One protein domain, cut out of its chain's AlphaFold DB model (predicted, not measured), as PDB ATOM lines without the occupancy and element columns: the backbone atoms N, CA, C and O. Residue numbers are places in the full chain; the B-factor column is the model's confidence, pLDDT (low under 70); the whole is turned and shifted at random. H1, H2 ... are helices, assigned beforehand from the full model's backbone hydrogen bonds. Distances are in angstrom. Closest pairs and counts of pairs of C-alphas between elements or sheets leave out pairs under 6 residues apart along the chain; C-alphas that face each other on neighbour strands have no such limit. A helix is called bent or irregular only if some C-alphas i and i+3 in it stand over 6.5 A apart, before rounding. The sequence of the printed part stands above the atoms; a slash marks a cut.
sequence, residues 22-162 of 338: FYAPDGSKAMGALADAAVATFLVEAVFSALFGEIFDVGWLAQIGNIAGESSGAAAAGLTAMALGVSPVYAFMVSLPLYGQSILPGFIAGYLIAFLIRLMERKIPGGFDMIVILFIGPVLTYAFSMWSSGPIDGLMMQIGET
ATOM      1  N   PHE A  22      49.771   9.624   6.668       82.62
ATOM      2  CA  PHE A  22      51.168   9.307   6.352       82.62
ATOM      3  C   PHE A  22      51.633   7.918   6.805       82.62
ATOM      4  O   PHE A  22      52.527   7.357   6.174       82.62
ATOM      5  N   TYR A  23      51.067   7.359   7.879       87.69
ATOM      6  CA  TYR A  23      51.567   6.112   8.477       87.69
ATOM      7  C   TYR A  23      50.631   4.911   8.316       87.69
ATOM      8  O   TYR A  23      51.094   3.774   8.433       87.69
ATOM      9  N   ALA A  24      49.336   5.115   8.066       89.44
ATOM     10  CA  ALA A  24      48.419   3.997   7.878       89.44
ATOM     11  C   ALA A  24      48.606   3.347   6.486       89.44
ATOM     12  O   ALA A  24      48.892   4.050   5.511       89.44
ATOM     13  N   PRO A  25      48.434   2.016   6.359       89.50
ATOM     14  CA  PRO A  25      48.451   1.326   5.066       89.50
ATOM     15  C   PRO A  25      47.474   1.945   4.057       89.50
ATOM     16  O   PRO A  25      46.275   1.980   4.298       89.50
ATOM     17  N   ASP A  26      47.976   2.432   2.917       89.19
ATOM     18  CA  ASP A  26      47.165   3.164   1.926       89.19
ATOM     19  C   ASP A  26      46.383   4.370   2.529       89.19
ATOM     20  O   ASP A  26      45.377   4.815   1.973       89.19
ATOM     21  N   GLY A  27      46.865   4.944   3.643       86.94
ATOM     22  CA  GLY A  27      46.191   6.003   4.401       86.94
ATOM     23  C   GLY A  27      45.880   7.247   3.570       86.94
ATOM     24  O   GLY A  27      44.765   7.755   3.623       86.94
ATOM     25  N   SER A  28      46.814   7.691   2.726       85.56
ATOM     26  CA  SER A  28      46.594   8.818   1.809       85.56
ATOM     27  C   SER A  28      45.461   8.568   0.804       85.56
ATOM     28  O   SER A  28      44.654   9.466   0.568       85.56
ATOM     29  N   LYS A  29      45.331   7.346   0.271       89.06
ATOM     30  CA  LYS A  29      44.230   6.995  -0.644       89.06
ATOM     31  C   LYS A  29      42.896   6.943   0.086       89.06
ATOM     32  O   LYS A  29      41.905   7.457  -0.418       89.06
ATOM     33  N   ALA A  30      42.883   6.349   1.278       91.69
ATOM     34  CA  ALA A  30      41.694   6.291   2.118       91.69
ATOM     35  C   ALA A  30      41.216   7.703   2.497       91.69
ATOM     36  O   ALA A  30      40.036   8.012   2.381       91.69
ATOM     37  N   MET A  31      42.135   8.592   2.871       88.81
ATOM     38  CA  MET A  31      41.814   9.982   3.196       88.81
ATOM     39  C   MET A  31      41.319  10.784   1.990       88.81
ATOM     40  O   MET A  31      40.392  11.577   2.139       88.81
ATOM     41  N   GLY A  32      41.874  10.540   0.800       87.25
ATOM     42  CA  GLY A  32      41.321  11.067  -0.450       87.25
ATOM     43  C   GLY A  32      39.882  10.596  -0.677       87.25
ATOM     44  O   GLY A  32      38.997  11.406  -0.921       87.25
ATOM     45  N   ALA A  33      39.607   9.309  -0.466       91.56
ATOM     46  CA  ALA A  33      38.258   8.765  -0.601       91.56
ATOM     47  C   ALA A  33      37.260   9.321   0.431       91.56
ATOM     48  O   ALA A  33      36.086   9.505   0.118       91.56
ATOM     49  N   LEU A  34      37.714   9.612   1.653       91.50
ATOM     50  CA  LEU A  34      36.910  10.307   2.661       91.50
ATOM     51  C   LEU A  34      36.553  11.731   2.209       91.50
ATOM     52  O   LEU A  34      35.427  12.182   2.425       91.50
ATOM     53  N   ALA A  35      37.497  12.434   1.579       86.50
ATOM     54  CA  ALA A  35      37.251  13.745   0.986       86.50
ATOM     55  C   ALA A  35      36.216  13.662  -0.142       86.50
ATOM     56  O   ALA A  35      35.252  14.428  -0.134       86.50
ATOM     57  N   ASP A  36      36.370  12.696  -1.048       89.44
ATOM     58  CA  ASP A  36      35.429  12.451  -2.144       89.44
ATOM     59  C   ASP A  36      34.030  12.115  -1.618       89.44
ATOM     60  O   ASP A  36      33.034  12.585  -2.163       89.44
ATOM     61  N   ALA A  37      33.940  11.353  -0.524       92.38
ATOM     62  CA  ALA A  37      32.673  11.044   0.126       92.38
ATOM     63  C   ALA A  37      32.001  12.296   0.686       92.38
ATOM     64  O   ALA A  37      30.820  12.508   0.433       92.38
ATOM     65  N   ALA A  38      32.756  13.154   1.378       89.62
ATOM     66  CA  ALA A  38      32.237  14.419   1.886       89.62
ATOM     67  C   ALA A  38      31.715  15.313   0.751       89.62
ATOM     68  O   ALA A  38      30.638  15.888   0.878       89.62
ATOM     69  N   VAL A  39      32.425  15.383  -0.381       86.56
ATOM     70  CA  VAL A  39      31.961  16.118  -1.566       86.56
ATOM     71  C   VAL A  39      30.709  15.467  -2.157       86.56
ATOM     72  O   VAL A  39      29.742  16.160  -2.453       86.56
ATOM     73  N   ALA A  40      30.673  14.143  -2.296       91.06
ATOM     74  CA  ALA A  40      29.526  13.434  -2.856       91.06
ATOM     75  C   ALA A  40      28.251  13.563  -2.003       91.06
ATOM     76  O   ALA A  40      27.152  13.436  -2.543       91.06
ATOM     77  N   THR A  41      28.381  13.825  -0.698       92.19
ATOM     78  CA  THR A  41      27.242  13.934   0.225       92.19
ATOM     79  C   THR A  41      26.960  15.365   0.661       92.19
ATOM     80  O   THR A  41      25.907  15.905   0.327       92.19
ATOM     81  N   PHE A  42      27.893  16.019   1.351       88.25
ATOM     82  CA  PHE A  42      27.653  17.313   1.996       88.25
ATOM     83  C   PHE A  42      27.585  18.475   1.007       88.25
ATOM     84  O   PHE A  42      26.847  19.428   1.242       88.25
ATOM     85  N   LEU A  43      28.286  18.411  -0.134       86.31
ATOM     86  CA  LEU A  43      28.108  19.425  -1.180       86.31
ATOM     87  C   LEU A  43      26.692  19.362  -1.765       86.31
ATOM     88  O   LEU A  43      26.066  20.399  -1.981       86.31
ATOM     89  N   VAL A  44      26.182  18.150  -2.005       89.44
ATOM     90  CA  VAL A  44      24.814  17.937  -2.497       89.44
ATOM     91  C   VAL A  44      23.808  18.391  -1.442       89.44
ATOM     92  O   VAL A  44      22.882  19.124  -1.771       89.44
ATOM     93  N   GLU A  45      24.022  18.045  -0.174       88.38
ATOM     94  CA  GLU A  45      23.203  18.518   0.945       88.38
ATOM     95  C   GLU A  45      23.162  20.050   1.020       88.38
ATOM     96  O   GLU A  45      22.083  20.637   1.049       88.38
ATOM     97  N   ALA A  46      24.312  20.719   0.948       83.94
ATOM     98  CA  ALA A  46      24.389  22.175   0.998       83.94
ATOM     99  C   ALA A  46      23.663  22.849  -0.178       83.94
ATOM    100  O   ALA A  46      22.968  23.847  -0.001       83.94
ATOM    101  N   VAL A  47      23.789  22.311  -1.392       85.81
ATOM    102  CA  VAL A  47      23.126  22.880  -2.576       85.81
ATOM    103  C   VAL A  47      21.623  22.595  -2.566       85.81
ATOM    104  O   VAL A  47      20.821  23.467  -2.878       85.81
ATOM    105  N   PHE A  48      21.198  21.386  -2.230       89.00
ATOM    106  CA  PHE A  48      19.793  21.005  -2.377       89.00
ATOM    107  C   PHE A  48      18.958  21.293  -1.129       89.00
ATOM    108  O   PHE A  48      17.830  21.761  -1.259       89.00
ATOM    109  N   SER A  49      19.516  21.082   0.063       84.62
ATOM    110  CA  SER A  49      18.848  21.381   1.331       84.62
ATOM    111  C   SER A  49      18.981  22.860   1.689       84.62
ATOM    112  O   SER A  49      17.974  23.558   1.767       84.62
ATOM    113  N   ALA A  50      20.202  23.398   1.788       78.38
ATOM    114  CA  ALA A  50      20.369  24.783   2.238       78.38
ATOM    115  C   ALA A  50      19.959  25.816   1.168       78.38
ATOM    116  O   ALA A  50      19.219  26.747   1.464       78.38
ATOM    117  N   LEU A  51      20.380  25.674  -0.097       81.75
ATOM    118  CA  LEU A  51      19.994  26.648  -1.130       81.75
ATOM    119  C   LEU A  51      18.558  26.452  -1.615       81.75
ATOM    120  O   LEU A  51      17.752  27.374  -1.549       81.75
ATOM    121  N   PHE A  52      18.207  25.277  -2.131       84.12
ATOM    122  CA  PHE A  52      16.867  25.091  -2.696       84.12
ATOM    123  C   PHE A  52      15.773  24.863  -1.649       84.12
ATOM    124  O   PHE A  52      14.639  25.283  -1.878       84.12
ATOM    125  N   GLY A  53      16.103  24.241  -0.518       82.00
ATOM    126  CA  GLY A  53      15.185  24.068   0.603       82.00
ATOM    127  C   GLY A  53      14.980  25.363   1.376       82.00
ATOM    128  O   GLY A  53      13.889  25.910   1.331       82.00
ATOM    129  N   GLU A  54      16.013  25.883   2.039       80.56
ATOM    130  CA  GLU A  54      15.847  27.032   2.947       80.56
ATOM    131  C   GLU A  54      15.668  28.374   2.213       80.56
ATOM    132  O   GLU A  54      14.837  29.187   2.613       80.56
ATOM    133  N   ILE A  55      16.408  28.638   1.123       80.62
ATOM    134  CA  ILE A  55      16.343  29.950   0.439       80.62
ATOM    135  C   ILE A  55      15.172  30.025  -0.546       80.62
ATOM    136  O   ILE A  55      14.503  31.057  -0.632       80.62
ATOM    137  N   PHE A  56      14.943  28.965  -1.324       84.31
ATOM    138  CA  PHE A  56      13.902  28.941  -2.361       84.31
ATOM    139  C   PHE A  56      12.596  28.245  -1.933       84.31
ATOM    140  O   PHE A  56      11.647  28.260  -2.718       84.31
ATOM    141  N   ASP A  57      12.531  27.675  -0.723       85.62
ATOM    142  CA  ASP A  57      11.358  26.988  -0.147       85.62
ATOM    143  C   ASP A  57      10.802  25.852  -1.032       85.62
ATOM    144  O   ASP A  57       9.596  25.673  -1.217       85.62
ATOM    145  N   VAL A  58      11.699  25.062  -1.639       88.62
ATOM    146  CA  VAL A  58      11.336  23.935  -2.516       88.62
ATOM    147  C   VAL A  58      11.553  22.603  -1.797       88.62
ATOM    148  O   VAL A  58      12.583  21.942  -1.942       88.62
ATOM    149  N   GLY A  59      10.536  22.153  -1.058       85.38
ATOM    150  CA  GLY A  59      10.645  20.993  -0.159       85.38
ATOM    151  C   GLY A  59      11.094  19.666  -0.797       85.38
ATOM    152  O   GLY A  59      11.805  18.896  -0.156       85.38
ATOM    153  N   TRP A  60      10.743  19.376  -2.056       88.50
ATOM    154  CA  TRP A  60      11.199  18.135  -2.711       88.50
ATOM    155  C   TRP A  60      12.688  18.177  -3.091       88.50
ATOM    156  O   TRP A  60      13.341  17.136  -3.102       88.50
ATOM    157  N   LEU A  61      13.235  19.369  -3.370       88.75
ATOM    158  CA  LEU A  61      14.672  19.545  -3.587       88.75
ATOM    159  C   LEU A  61      15.422  19.378  -2.266       88.75
ATOM    160  O   LEU A  61      16.441  18.697  -2.243       88.75
ATOM    161  N   ALA A  62      14.870  19.876  -1.155       88.25
ATOM    162  CA  ALA A  62      15.463  19.676   0.165       88.25
ATOM    163  C   ALA A  62      15.631  18.187   0.520       88.25
ATOM    164  O   ALA A  62      16.666  17.783   1.050       88.25
ATOM    165  N   GLN A  63      14.660  17.344   0.146       90.75
ATOM    166  CA  GLN A  63      14.749  15.892   0.352       90.75
ATOM    167  C   GLN A  63      15.944  15.259  -0.373       90.75
ATOM    168  O   GLN A  63      16.565  14.356   0.182       90.75
ATOM    169  N   ILE A  64      16.308  15.740  -1.568       92.56
ATOM    170  CA  ILE A  64      17.498  15.258  -2.290       92.56
ATOM    171  C   ILE A  64      18.759  15.532  -1.469       92.56
ATOM    172  O   ILE A  64      19.607  14.650  -1.334       92.56
ATOM    173  N   GLY A  65      18.862  16.735  -0.899       89.69
ATOM    174  CA  GLY A  65      19.986  17.111  -0.050       89.69
ATOM    175  C   GLY A  65      20.072  16.259   1.215       89.69
ATOM    176  O   GLY A  65      21.132  15.717   1.511       89.69
ATOM    177  N   ASN A  66      18.948  16.069   1.908       90.25
ATOM    178  CA  ASN A  66      18.904  15.287   3.146       90.25
ATOM    179  C   ASN A  66      19.277  13.814   2.911       90.25
ATOM    180  O   ASN A  66      20.072  13.255   3.662       90.25
ATOM    181  N   ILE A  67      18.779  13.202   1.828       93.81
ATOM    182  CA  ILE A  67      19.146  11.826   1.452       93.81
ATOM    183  C   ILE A  67      20.652  11.723   1.176       93.81
ATOM    184  O   ILE A  67      21.286  10.739   1.568       93.81
ATOM    185  N   ALA A  68      21.236  12.722   0.506       92.56
ATOM    186  CA  ALA A  68      22.670  12.745   0.241       92.56
ATOM    187  C   ALA A  68      23.479  12.821   1.546       92.56
ATOM    188  O   ALA A  68      24.383  12.008   1.736       92.56
ATOM    189  N   GLY A  69      23.114  13.720   2.465       89.94
ATOM    190  CA  GLY A  69      23.740  13.858   3.786       89.94
ATOM    191  C   GLY A  69      23.672  12.586   4.638       89.94
ATOM    192  O   GLY A  69      24.695  12.096   5.131       89.94
ATOM    193  N   GLU A  70      22.485  11.977   4.737       92.50
ATOM    194  CA  GLU A  70      22.251  10.713   5.460       92.50
ATOM    195  C   GLU A  70      23.027   9.526   4.865       92.50
ATOM    196  O   GLU A  70      23.304   8.537   5.547       92.50
ATOM    197  N   SER A  71      23.426   9.626   3.596       95.25
ATOM    198  CA  SER A  71      24.223   8.611   2.905       95.25
ATOM    199  C   SER A  71      25.733   8.754   3.138       95.25
ATOM    200  O   SER A  71      26.499   7.971   2.577       95.25
ATOM    201  N   SER A  72      26.192   9.712   3.953       93.00
ATOM    202  CA  SER A  72      27.625   9.999   4.161       93.00
ATOM    203  C   SER A  72      28.431   8.813   4.699       93.00
ATOM    204  O   SER A  72      29.520   8.547   4.188       93.00
ATOM    205  N   GLY A  73      27.900   8.032   5.646       94.69
ATOM    206  CA  GLY A  73      28.555   6.811   6.134       94.69
ATOM    207  C   GLY A  73      28.704   5.734   5.056       94.69
ATOM    208  O   GLY A  73      29.771   5.133   4.912       94.69
ATOM    209  N   ALA A  74      27.662   5.531   4.244       96.50
ATOM    210  CA  ALA A  74      27.701   4.610   3.112       96.50
ATOM    211  C   ALA A  74      28.678   5.090   2.025       96.50
ATOM    212  O   ALA A  74      29.531   4.327   1.571       96.50
ATOM    213  N   ALA A  75      28.627   6.368   1.649       96.31
ATOM    214  CA  ALA A  75      29.542   6.946   0.670       96.31
ATOM    215  C   ALA A  75      31.005   6.805   1.118       96.31
ATOM    216  O   ALA A  75      31.838   6.330   0.343       96.31
ATOM    217  N   ALA A  76      31.303   7.123   2.381       95.44
ATOM    218  CA  ALA A  76      32.644   6.993   2.940       95.44
ATOM    219  C   ALA A  76      33.143   5.550   2.912       95.44
ATOM    220  O   ALA A  76      34.269   5.310   2.477       95.44
ATOM    221  N   ALA A  77      32.319   4.577   3.304       97.06
ATOM    222  CA  ALA A  77      32.722   3.177   3.265       97.06
ATOM    223  C   ALA A  77      32.975   2.676   1.837       97.06
ATOM    224  O   ALA A  77      33.981   2.014   1.582       97.06
ATOM    225  N   GLY A  78      32.074   3.005   0.908       97.19
ATOM    226  CA  GLY A  78      32.139   2.547  -0.478       97.19
ATOM    227  C   GLY A  78      33.333   3.137  -1.220       97.19
ATOM    228  O   GLY A  78      34.130   2.393  -1.792       97.19
ATOM    229  N   LEU A  79      33.499   4.461  -1.165       96.19
ATOM    230  CA  LEU A  79      34.617   5.148  -1.816       96.19
ATOM    231  C   LEU A  79      35.955   4.716  -1.216       96.19
ATOM    232  O   LEU A  79      36.894   4.451  -1.965       96.19
ATOM    233  N   THR A  80      36.031   4.546   0.107       96.19
ATOM    234  CA  THR A  80      37.255   4.061   0.764       96.19
ATOM    235  C   THR A  80      37.593   2.641   0.328       96.19
ATOM    236  O   THR A  80      38.732   2.371  -0.046       96.19
ATOM    237  N   ALA A  81      36.615   1.732   0.296       96.19
ATOM    238  CA  ALA A  81      36.844   0.368  -0.171       96.19
ATOM    239  C   ALA A  81      37.323   0.330  -1.632       96.19
ATOM    240  O   ALA A  81      38.286  -0.375  -1.944       96.19
ATOM    241  N   MET A  82      36.716   1.132  -2.512       96.12
ATOM    242  CA  MET A  82      37.145   1.248  -3.910       96.12
ATOM    243  C   MET A  82      38.564   1.816  -4.032       96.12
ATOM    244  O   MET A  82      39.381   1.260  -4.765       96.12
ATOM    245  N   ALA A  83      38.900   2.861  -3.271       93.75
ATOM    246  CA  ALA A  83      40.238   3.455  -3.269       93.75
ATOM    247  C   ALA A  83      41.330   2.480  -2.790       93.75
ATOM    248  O   ALA A  83      42.484   2.570  -3.217       93.75
ATOM    249  N   LEU A  84      40.968   1.506  -1.949       94.88
ATOM    250  CA  LEU A  84      41.844   0.427  -1.474       94.88
ATOM    251  C   LEU A  84      41.908  -0.791  -2.419       94.88
ATOM    252  O   LEU A  84      42.651  -1.754  -2.165       94.88
ATOM    253  N   GLY A  85      41.182  -0.733  -3.539       92.62
ATOM    254  CA  GLY A  85      41.222  -1.710  -4.624       92.62
ATOM    255  C   GLY A  85      40.187  -2.829  -4.528       92.62
ATOM    256  O   GLY A  85      40.412  -3.879  -5.123       92.62
ATOM    257  N   VAL A  86      39.098  -2.637  -3.777       94.56
ATOM    258  CA  VAL A  86      37.926  -3.530  -3.808       94.56
ATOM    259  C   VAL A  86      37.117  -3.264  -5.076       94.56
ATOM    260  O   VAL A  86      36.967  -2.114  -5.496       94.56
ATOM    261  N   SER A  87      36.573  -4.314  -5.690       93.56
ATOM    262  CA  SER A  87      35.709  -4.166  -6.862       93.56
ATOM    263  C   SER A  87      34.456  -3.322  -6.550       93.56
ATOM    264  O   SER A  87      33.907  -3.409  -5.447       93.56
ATOM    265  N   PRO A  88      33.937  -2.527  -7.510       94.56
ATOM    266  CA  PRO A  88      32.804  -1.633  -7.253       94.56
ATOM    267  C   PRO A  88      31.569  -2.348  -6.695       94.56
ATOM    268  O   PRO A  88      30.927  -1.854  -5.774       94.56
ATOM    269  N   VAL A  89      31.261  -3.546  -7.205       92.81
ATOM    270  CA  VAL A  89      30.104  -4.330  -6.752       92.81
ATOM    271  C   VAL A  89      30.226  -4.658  -5.265       92.81
ATOM    272  O   VAL A  89      29.290  -4.416  -4.504       92.81
ATOM    273  N   TYR A  90      31.385  -5.146  -4.824       94.00
ATOM    274  CA  TYR A  90      31.579  -5.527  -3.427       94.00
ATOM    275  C   TYR A  90      31.689  -4.309  -2.516       94.00
ATOM    276  O   TYR A  90      31.157  -4.346  -1.408       94.00
ATOM    277  N   ALA A  91      32.275  -3.207  -2.992       95.75
ATOM    278  CA  ALA A  91      32.301  -1.943  -2.266       95.75
ATOM    279  C   ALA A  91      30.886  -1.410  -1.977       95.75
ATOM    280  O   ALA A  91      30.598  -1.018  -0.846       95.75
ATOM    281  N   PHE A  92      29.968  -1.456  -2.949       95.25
ATOM    282  CA  PHE A  92      28.567  -1.090  -2.716       95.25
ATOM    283  C   PHE A  92      27.835  -2.103  -1.827       95.25
ATOM    284  O   PHE A  92      27.077  -1.700  -0.947       95.25
ATOM    285  N   MET A  93      28.103  -3.405  -1.975       94.25
ATOM    286  CA  MET A  93      27.504  -4.428  -1.106       94.25
ATOM    287  C   MET A  93      27.831  -4.202   0.373       94.25
ATOM    288  O   MET A  93      26.950  -4.355   1.216       94.25
ATOM    289  N   VAL A  94      29.073  -3.836   0.701       95.00
ATOM    290  CA  VAL A  94      29.483  -3.617   2.097       95.00
ATOM    291  C   VAL A  94      29.097  -2.244   2.642       95.00
ATOM    292  O   VAL A  94      28.955  -2.102   3.853       95.00
ATOM    293  N   SER A  95      28.905  -1.247   1.778       96.31
ATOM    294  CA  SER A  95      28.680   0.141   2.196       96.31
ATOM    295  C   SER A  95      27.215   0.555   2.300       96.31
ATOM    296  O   SER A  95      26.874   1.290   3.221       96.31
ATOM    297  N   LEU A  96      26.329   0.060   1.428       95.56
ATOM    298  CA  LEU A  96      24.891   0.368   1.479       95.56
ATOM    299  C   LEU A  96      24.223   0.081   2.842       95.56
ATOM    300  O   LEU A  96      23.367   0.867   3.245       95.56
ATOM    301  N   PRO A  97      24.605  -0.970   3.601       95.25
ATOM    302  CA  PRO A  97      24.094  -1.188   4.956       95.25
ATOM    303  C   PRO A  97      24.411  -0.063   5.951       95.25
ATOM    304  O   PRO A  97      23.789  -0.008   7.007       95.25
ATOM    305  N   LEU A  98      25.373   0.813   5.650       95.81
ATOM    306  CA  LEU A  98      25.758   1.940   6.505       95.81
ATOM    307  C   LEU A  98      24.939   3.210   6.233       95.81
ATOM    308  O   LEU A  98      25.344   4.298   6.639       95.81
ATOM    309  N   TYR A  99      23.804   3.100   5.542       94.31
ATOM    310  CA  TYR A  99      22.863   4.210   5.414       94.31
ATOM    311  C   TYR A  99      22.475   4.759   6.800       94.31
ATOM    312  O   TYR A  99      22.165   3.991   7.714       94.31
ATOM    313  N   GLY A 100      22.516   6.083   6.961       90.94
ATOM    314  CA  GLY A 100      22.233   6.764   8.227       90.94
ATOM    315  C   GLY A 100      23.355   6.689   9.269       90.94
ATOM    316  O   GLY A 100      23.171   7.163  10.386       90.94
ATOM    317  N   GLN A 101      24.509   6.092   8.947       92.56
ATOM    318  CA  GLN A 101      25.698   6.153   9.801       92.56
ATOM    319  C   GLN A 101      26.495   7.433   9.525       92.56
ATOM    320  O   GLN A 101      26.552   7.908   8.390       92.56
ATOM    321  N   SER A 102      27.169   7.953  10.554       91.88
ATOM    322  CA  SER A 102      28.095   9.079  10.425       91.88
ATOM    323  C   SER A 102      29.253   8.760   9.468       91.88
ATOM    324  O   SER A 102      29.694   7.611   9.340       91.88
ATOM    325  N   ILE A 103      29.809   9.801   8.841       92.69
ATOM    326  CA  ILE A 103      30.882   9.667   7.844       92.69
ATOM    327  C   ILE A 103      32.134   8.950   8.391       92.69
ATOM    328  O   ILE A 103      32.732   8.136   7.690       92.69
ATOM    329  N   LEU A 104      32.519   9.203   9.651       92.06
ATOM    330  CA  LEU A 104      33.751   8.667  10.245       92.06
ATOM    331  C   LEU A 104      33.647   7.180  10.655       92.06
ATOM    332  O   LEU A 104      34.529   6.407  10.275       92.06
ATOM    333  N   PRO A 105      32.588   6.721  11.349       93.75
ATOM    334  CA  PRO A 105      32.311   5.292  11.517       93.75
ATOM    335  C   PRO A 105      32.225   4.537  10.185       93.75
ATOM    336  O   PRO A 105      32.825   3.469  10.043       93.75
ATOM    337  N   GLY A 106      31.562   5.127   9.181       95.19
ATOM    338  CA  GLY A 106      31.494   4.569   7.830       95.19
ATOM    339  C   GLY A 106      32.874   4.412   7.192       95.19
ATOM    340  O   GLY A 106      33.231   3.333   6.717       95.19
ATOM    341  N   PHE A 107      33.696   5.457   7.263       94.88
ATOM    342  CA  PHE A 107      35.086   5.442   6.814       94.88
ATOM    343  C   PHE A 107      35.915   4.338   7.476       94.88
ATOM    344  O   PHE A 107      36.569   3.561   6.781       94.88
ATOM    345  N   ILE A 108      35.869   4.230   8.806       94.25
ATOM    346  CA  ILE A 108      36.638   3.229   9.559       94.25
ATOM    347  C   ILE A 108      36.189   1.818   9.186       94.25
ATOM    348  O   ILE A 108      37.028   0.952   8.930       94.25
ATOM    349  N   ALA A 109      34.878   1.583   9.111       95.62
ATOM    350  CA  ALA A 109      34.326   0.295   8.718       95.62
ATOM    351  C   ALA A 109      34.746  -0.086   7.290       95.62
ATOM    352  O   ALA A 109      35.235  -1.197   7.073       95.62
ATOM    353  N   GLY A 110      34.626   0.846   6.340       95.88
ATOM    354  CA  GLY A 110      35.051   0.669   4.953       95.88
ATOM    355  C   GLY A 110      36.547   0.396   4.821       95.88
ATOM    356  O   GLY A 110      36.944  -0.534   4.125       95.88
ATOM    357  N   TYR A 111      37.378   1.151   5.542       96.25
ATOM    358  CA  TYR A 111      38.827   0.971   5.566       96.25
ATOM    359  C   TYR A 111      39.220  -0.421   6.079       96.25
ATOM    360  O   TYR A 111      39.994  -1.127   5.434       96.25
ATOM    361  N   LEU A 112      38.658  -0.858   7.211       95.12
ATOM    362  CA  LEU A 112      38.971  -2.162   7.804       95.12
ATOM    363  C   LEU A 112      38.471  -3.324   6.940       95.12
ATOM    364  O   LEU A 112      39.213  -4.283   6.706       95.12
ATOM    365  N   ILE A 113      37.228  -3.249   6.451       94.94
ATOM    366  CA  ILE A 113      36.642  -4.340   5.669       94.94
ATOM    367  C   ILE A 113      37.298  -4.468   4.293       94.94
ATOM    368  O   ILE A 113      37.408  -5.582   3.782       94.94
ATOM    369  N   ALA A 114      37.803  -3.379   3.708       95.25
ATOM    370  CA  ALA A 114      38.418  -3.408   2.385       95.25
ATOM    371  C   ALA A 114      39.569  -4.418   2.284       95.25
ATOM    372  O   ALA A 114      39.663  -5.157   1.302       95.25
ATOM    373  N   PHE A 115      40.406  -4.521   3.320       94.25
ATOM    374  CA  PHE A 115      41.490  -5.505   3.360       94.25
ATOM    375  C   PHE A 115      40.969  -6.946   3.387       94.25
ATOM    376  O   PHE A 115      41.541  -7.818   2.729       94.25
ATOM    377  N   LEU A 116      39.873  -7.197   4.110       92.50
ATOM    378  CA  LEU A 116      39.232  -8.508   4.162       92.50
ATOM    379  C   LEU A 116      38.612  -8.870   2.809       92.50
ATOM    380  O   LEU A 116      38.869  -9.957   2.295       92.50
ATOM    381  N   ILE A 117      37.848  -7.957   2.205       93.06
ATOM    382  CA  ILE A 117      37.191  -8.194   0.913       93.06
ATOM    383  C   ILE A 117      38.228  -8.425  -0.181       93.06
ATOM    384  O   ILE A 117      38.145  -9.418  -0.898       93.06
ATOM    385  N   ARG A 118      39.278  -7.605  -0.248       92.62
ATOM    386  CA  ARG A 118      40.382  -7.793  -1.200       92.62
ATOM    387  C   ARG A 118      41.099  -9.134  -1.013       92.62
ATOM    388  O   ARG A 118      41.578  -9.723  -1.983       92.62
ATOM    389  N   LEU A 119      41.197  -9.636   0.220       90.25
ATOM    390  CA  LEU A 119      41.738 -10.969   0.491       90.25
ATOM    391  C   LEU A 119      40.801 -12.069  -0.031       90.25
ATOM    392  O   LEU A 119      41.278 -13.051  -0.600       90.25
ATOM    393  N   MET A 120      39.493 -11.904   0.162       88.50
ATOM    394  CA  MET A 120      38.465 -12.840  -0.296       88.50
ATOM    395  C   MET A 120      38.396 -12.895  -1.823       88.50
ATOM    396  O   MET A 120      38.476 -13.989  -2.372       88.50
ATOM    397  N   GLU A 121      38.379 -11.745  -2.502       87.19
ATOM    398  CA  GLU A 121      38.414 -11.634  -3.972       87.19
ATOM    399  C   GLU A 121      39.587 -12.406  -4.587       87.19
ATOM    400  O   GLU A 121      39.461 -13.056  -5.619       87.19
ATOM    401  N   ARG A 122      40.757 -12.353  -3.944       88.25
ATOM    402  CA  ARG A 122      41.968 -13.009  -4.457       88.25
ATOM    403  C   ARG A 122      42.014 -14.507  -4.184       88.25
ATOM    404  O   ARG A 122      42.714 -15.223  -4.895       88.25
ATOM    405  N   LYS A 123      41.371 -14.971  -3.110       88.88
ATOM    406  CA  LYS A 123      41.483 -16.361  -2.638       88.88
ATOM    407  C   LYS A 123      40.300 -17.235  -3.030       88.88
ATOM    408  O   LYS A 123      40.450 -18.455  -3.045       88.88
ATOM    409  N   ILE A 124      39.142 -16.644  -3.291       87.06
ATOM    410  CA  ILE A 124      37.909 -17.377  -3.551       87.06
ATOM    411  C   ILE A 124      37.651 -17.413  -5.069       87.06
ATOM    412  O   ILE A 124      37.841 -16.399  -5.737       87.06
ATOM    413  N   PRO A 125      37.234 -18.559  -5.643       85.31
ATOM    414  CA  PRO A 125      36.877 -18.638  -7.057       85.31
ATOM    415  C   PRO A 125      35.755 -17.660  -7.420       85.31
ATOM    416  O   PRO A 125      34.788 -17.512  -6.667       85.31
ATOM    417  N   GLY A 126      35.860 -17.049  -8.604       78.75
ATOM    418  CA  GLY A 126      34.876 -16.086  -9.097       78.75
ATOM    419  C   GLY A 126      33.450 -16.649  -9.120       78.75
ATOM    420  O   GLY A 126      33.220 -17.787  -9.534       78.75
ATOM    421  N   GLY A 127      32.497 -15.854  -8.642       74.81
ATOM    422  CA  GLY A 127      31.089 -16.207  -8.459       74.81
ATOM    423  C   GLY A 127      30.781 -16.765  -7.066       74.81
ATOM    424  O   GLY A 127      29.740 -16.439  -6.499       74.81
ATOM    425  N   PHE A 128      31.681 -17.562  -6.477       84.81
ATOM    426  CA  PHE A 128      31.533 -18.011  -5.087       84.81
ATOM    427  C   PHE A 128      31.978 -16.924  -4.102       84.81
ATOM    428  O   PHE A 128      31.371 -16.760  -3.046       84.81
ATOM    429  N   ASP A 129      32.987 -16.138  -4.479       85.38
ATOM    430  CA  ASP A 129      33.435 -14.944  -3.761       85.38
ATOM    431  C   ASP A 129      32.278 -13.976  -3.490       85.38
ATOM    432  O   ASP A 129      32.074 -13.589  -2.341       85.38
ATOM    433  N   MET A 130      31.447 -13.695  -4.498       86.56
ATOM    434  CA  MET A 130      30.255 -12.856  -4.377       86.56
ATOM    435  C   MET A 130      29.292 -13.378  -3.307       86.56
ATOM    436  O   MET A 130      28.817 -12.602  -2.481       86.56
ATOM    437  N   ILE A 131      29.005 -14.684  -3.295       88.69
ATOM    438  CA  ILE A 131      28.081 -15.286  -2.321       88.69
ATOM    439  C   ILE A 131      28.655 -15.161  -0.909       88.69
ATOM    440  O   ILE A 131      27.955 -14.742   0.009       88.69
ATOM    441  N   VAL A 132      29.934 -15.487  -0.717       88.31
ATOM    442  CA  VAL A 132      30.559 -15.409   0.610       88.31
ATOM    443  C   VAL A 132      30.626 -13.955   1.096       88.31
ATOM    444  O   VAL A 132      30.306 -13.675   2.252       88.31
ATOM    445  N   ILE A 133      30.982 -13.016   0.215       90.50
ATOM    446  CA  ILE A 133      31.020 -11.581   0.518       90.50
ATOM    447  C   ILE A 133      29.621 -11.051   0.839       90.50
ATOM    448  O   ILE A 133      29.490 -10.263   1.768       90.50
ATOM    449  N   LEU A 134      28.570 -11.520   0.160       91.31
ATOM    450  CA  LEU A 134      27.186 -11.134   0.446       91.31
ATOM    451  C   LEU A 134      26.761 -11.480   1.878       91.31
ATOM    452  O   LEU A 134      26.094 -10.678   2.525       91.31
ATOM    453  N   PHE A 135      27.142 -12.654   2.387       89.38
ATOM    454  CA  PHE A 135      26.758 -13.070   3.740       89.38
ATOM    455  C   PHE A 135      27.627 -12.445   4.836       89.38
ATOM    456  O   PHE A 135      27.138 -12.194   5.934       89.38
ATOM    457  N   ILE A 136      28.911 -12.208   4.558       90.94
ATOM    458  CA  ILE A 136      29.883 -11.796   5.580       90.94
ATOM    459  C   ILE A 136      30.142 -10.286   5.542       90.94
ATOM    460  O   ILE A 136      30.163  -9.636   6.586       90.94
ATOM    461  N   GLY A 137      30.325  -9.716   4.353       92.62
ATOM    462  CA  GLY A 137      30.740  -8.329   4.145       92.62
ATOM    463  C   GLY A 137      29.787  -7.303   4.768       92.62
ATOM    464  O   GLY A 137      30.232  -6.545   5.632       92.62
ATOM    465  N   PRO A 138      28.489  -7.286   4.403       94.12
ATOM    466  CA  PRO A 138      27.495  -6.383   4.988       94.12
ATOM    467  C   PRO A 138      27.438  -6.450   6.518       94.12
ATOM    468  O   PRO A 138      27.469  -5.423   7.191       94.12
ATOM    469  N   VAL A 139      27.409  -7.669   7.070       94.00
ATOM    470  CA  VAL A 139      27.281  -7.908   8.515       94.00
ATOM    471  C   VAL A 139      28.501  -7.383   9.263       94.00
ATOM    472  O   VAL A 139      28.356  -6.658  10.244       94.00
ATOM    473  N   LEU A 140      29.706  -7.716   8.794       94.50
ATOM    474  CA  LEU A 140      30.939  -7.263   9.432       94.50
ATOM    475  C   LEU A 140      31.120  -5.752   9.318       94.50
ATOM    476  O   LEU A 140      31.515  -5.114  10.289       94.50
ATOM    477  N   THR A 141      30.808  -5.170   8.162       95.31
ATOM    478  CA  THR A 141      30.959  -3.723   7.956       95.31
ATOM    479  C   THR A 141      30.015  -2.947   8.864       95.31
ATOM    480  O   THR A 141      30.443  -2.026   9.555       95.31
ATOM    481  N   TYR A 142      28.753  -3.376   8.956       94.69
ATOM    482  CA  TYR A 142      27.798  -2.784   9.887       94.69
ATOM    483  C   TYR A 142      28.233  -2.953  11.349       94.69
ATOM    484  O   TYR A 142      28.160  -2.005  12.128       94.69
ATOM    485  N   ALA A 143      28.753  -4.128  11.722       93.69
ATOM    486  CA  ALA A 143      29.268  -4.373  13.068       93.69
ATOM    487  C   ALA A 143      30.455  -3.456  13.419       93.69
ATOM    488  O   ALA A 143      30.490  -2.909  14.521       93.69
ATOM    489  N   PHE A 144      31.397  -3.239  12.494       93.75
ATOM    490  CA  PHE A 144      32.503  -2.297  12.697       93.75
ATOM    491  C   PHE A 144      32.025  -0.844  12.795       93.75
ATOM    492  O   PHE A 144      32.530  -0.097  13.635       93.75
ATOM    493  N   SER A 145      31.029  -0.451  11.998       94.00
ATOM    494  CA  SER A 145      30.417   0.879  12.103       94.00
ATOM    495  C   SER A 145      29.767   1.077  13.473       94.00
ATOM    496  O   SER A 145      30.064   2.046  14.155       94.00
ATOM    497  N   MET A 146      28.967   0.116  13.940       91.88
ATOM    498  CA  MET A 146      28.324   0.164  15.261       91.88
ATOM    499  C   MET A 146      29.319   0.165  16.425       91.88
ATOM    500  O   MET A 146      29.105   0.825  17.438       91.88
ATOM    501  N   TRP A 147      30.410  -0.589  16.304       91.06
ATOM    502  CA  TRP A 147      31.456  -0.605  17.323       91.06
ATOM    503  C   TRP A 147      32.202   0.733  17.405       91.06
ATOM    504  O   TRP A 147      32.598   1.155  18.491       91.06
ATOM    505  N   SER A 148      32.380   1.403  16.265       88.00
ATOM    506  CA  SER A 148      33.106   2.669  16.181       88.00
ATOM    507  C   SER A 148      32.234   3.896  16.465       88.00
ATOM    508  O   SER A 148      32.741   4.850  17.047       88.00
ATOM    509  N   SER A 149      30.937   3.871  16.143       84.19
ATOM    510  CA  SER A 149      30.024   5.014  16.286       84.19
ATOM    511  C   SER A 149      29.945   5.550  17.712       84.19
ATOM    512  O   SER A 149      30.215   6.725  17.934       84.19
ATOM    513  N   GLY A 150      29.687   4.694  18.706       81.69
ATOM    514  CA  GLY A 150      29.500   5.126  20.097       81.69
ATOM    515  C   GLY A 150      30.638   6.012  20.640       81.69
ATOM    516  O   GLY A 150      30.384   7.154  21.028       81.69
ATOM    517  N   PRO A 151      31.896   5.530  20.670       83.31
ATOM    518  CA  PRO A 151      33.023   6.325  21.157       83.31
ATOM    519  C   PRO A 151      33.343   7.541  20.281       83.31
ATOM    520  O   PRO A 151      33.741   8.583  20.800       83.31
ATOM    521  N   ILE A 152      33.207   7.405  18.961       85.88
ATOM    522  CA  ILE A 152      33.666   8.418  18.009       85.88
ATOM    523  C   ILE A 152      32.679   9.567  17.913       85.88
ATOM    524  O   ILE A 152      33.094  10.711  18.068       85.88
ATOM    525  N   ASP A 153      31.394   9.287  17.715       84.31
ATOM    526  CA  ASP A 153      30.371  10.326  17.587       84.31
ATOM    527  C   ASP A 153      30.289  11.159  18.877       84.31
ATOM    528  O   ASP A 153      30.219  12.387  18.828       84.31
ATOM    529  N   GLY A 154      30.410  10.511  20.044       84.12
ATOM    530  CA  GLY A 154      30.468  11.199  21.335       84.12
ATOM    531  C   GLY A 154      31.691  12.113  21.478       84.12
ATOM    532  O   GLY A 154      31.560  13.252  21.925       84.12
ATOM    533  N   LEU A 155      32.875  11.646  21.069       85.12
ATOM    534  CA  LEU A 155      34.094  12.461  21.076       85.12
ATOM    535  C   LEU A 155      33.977  13.646  20.109       85.12
ATOM    536  O   LEU A 155      34.362  14.763  20.446       85.12
ATOM    537  N   MET A 156      33.450  13.405  18.911       86.62
ATOM    538  CA  MET A 156      33.289  14.424  17.880       86.62
ATOM    539  C   MET A 156      32.349  15.539  18.324       86.62
ATOM    540  O   MET A 156      32.689  16.713  18.190       86.62
ATOM    541  N   MET A 157      31.212  15.173  18.917       84.25
ATOM    542  CA  MET A 157      30.245  16.120  19.462       84.25
ATOM    543  C   MET A 157      30.868  16.987  20.562       84.25
ATOM    544  O   MET A 157      30.749  18.208  20.517       84.25
ATOM    545  N   GLN A 158      31.621  16.382  21.488       85.44
ATOM    546  CA  GLN A 158      32.330  17.126  22.536       85.44
ATOM    547  C   GLN A 158      33.360  18.105  21.964       85.44
ATOM    548  O   GLN A 158      33.492  19.226  22.461       85.44
ATOM    549  N   ILE A 159      34.097  17.706  20.921       85.50
ATOM    550  CA  ILE A 159      35.052  18.591  20.243       85.50
ATOM    551  C   ILE A 159      34.311  19.772  19.605       85.50
ATOM    552  O   ILE A 159      34.708  20.917  19.830       85.50
ATOM    553  N   GLY A 160      33.229  19.515  18.865       85.31
ATOM    554  CA  GLY A 160      32.408  20.551  18.234       85.31
ATOM    555  C   GLY A 160      31.842  21.555  19.238       85.31
ATOM    556  O   GLY A 160      32.030  22.761  19.083       85.31
ATOM    557  N   GLU A 161      31.229  21.068  20.318       85.25
ATOM    558  CA  GLU A 161      30.690  21.910  21.395       85.25
ATOM    559  C   GLU A 161      31.780  22.750  22.063       85.25
ATOM    560  O   GLU A 161      31.605  23.950  22.275       85.25
ATOM    561  N   THR A 162      32.941  22.154  22.339       86.88
ATOM    562  CA  THR A 162      34.059  22.877  22.958       86.88
ATOM    563  C   THR A 162      34.580  23.989  22.045       86.88
ATOM    564  O   THR A 162      34.934  25.066  22.528       86.88
TER     565      THR A 162
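Overview. This is residues 22 to 162 of the 338 residues of the protein "PTS_EIIC domain-containing protein" of Alloiococcus otitis ATCC 51267 (UniProt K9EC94). A small core of three helices, H3, H4 and H5, running up and down, has a long helical hairpin of H1 and H2 reaching out past one end, while the first part of H1 packs on H3 and H5. On the other side the bent helix H6 packs on H4 and H5, and its last residues, 157 to 162, stick out. The printed part has 141 residues with six named helices, H1 to H6 in that order, and no named strand; the class is all helix. It is compact, with a radius of gyration of the C-alphas of 16.2 A, and elongated, spanning 53 by 34 by 25 A.

Arrangement. H1, residues 27 to 55, and H2, residues 59 to 70, form a hairpin at a shallow tilt of 19 degrees; their closest C-alphas, of Glu 45 and Gly 65, are 3.6 A apart. H3, residues 72 to 83, meets H2 only through their link. H1 touches H3 with residues 29 to 42 alone, closest at the C-alphas of Ala 37 and Ala 76, 4.9 A. H4, residues 88 to 98, and H5, residues 103 to 123, complete an up-and-down bundle with H3, in which each helix runs against the one before it. The closest C-alphas of H3 and H4 are those of Ala 74 and Ser 95, 4.7 A; those of H3 and H5 are Ala 77 and Gly 110, 3.8 A. H6, residues 128 to 162, was assigned as one helix by its hydrogen bonds but is bent, with C-alphas 135 and 138 6.8 A apart; its arms H6a, residues 128 to 135, and H6b, residues 138 to 162, stand at 49 degrees. H6b touches H5 at a shallow tilt of 26 degrees, opposite ways, closest at the C-alphas of Pro 105 and Ser 145, 4.8 A. H1 and H6b are apart. Every O i to N i+4 pair is within hydrogen-bond range in H3 and H6a, against 21 of 25 in H1, 7 of 8 in H2, 5 of 7 in H4, 15 of 17 in H5 and 19 of 21 in H6b.

Along the chain. H1 begins at C-alpha 27 (46.191, 6.003, 4.401) and is 38.5 A long from first to last C-alpha. H5 measures 30.0 A, with a kink of 31 degrees near residue 112. H6b measures 35.0 A and ends at C-alpha 162 (34.059, 22.877, 22.958), with a kink of 40 degrees near residue 150.

Size, cuts and confidence. The two C-alphas farthest apart, of Ile 55 and Pro 125, are 53.3 A apart. The printed part has no cut, and the five links between the helices are tight. The mean pLDDT of the printed part is 90.2, and no printed residue is under 70.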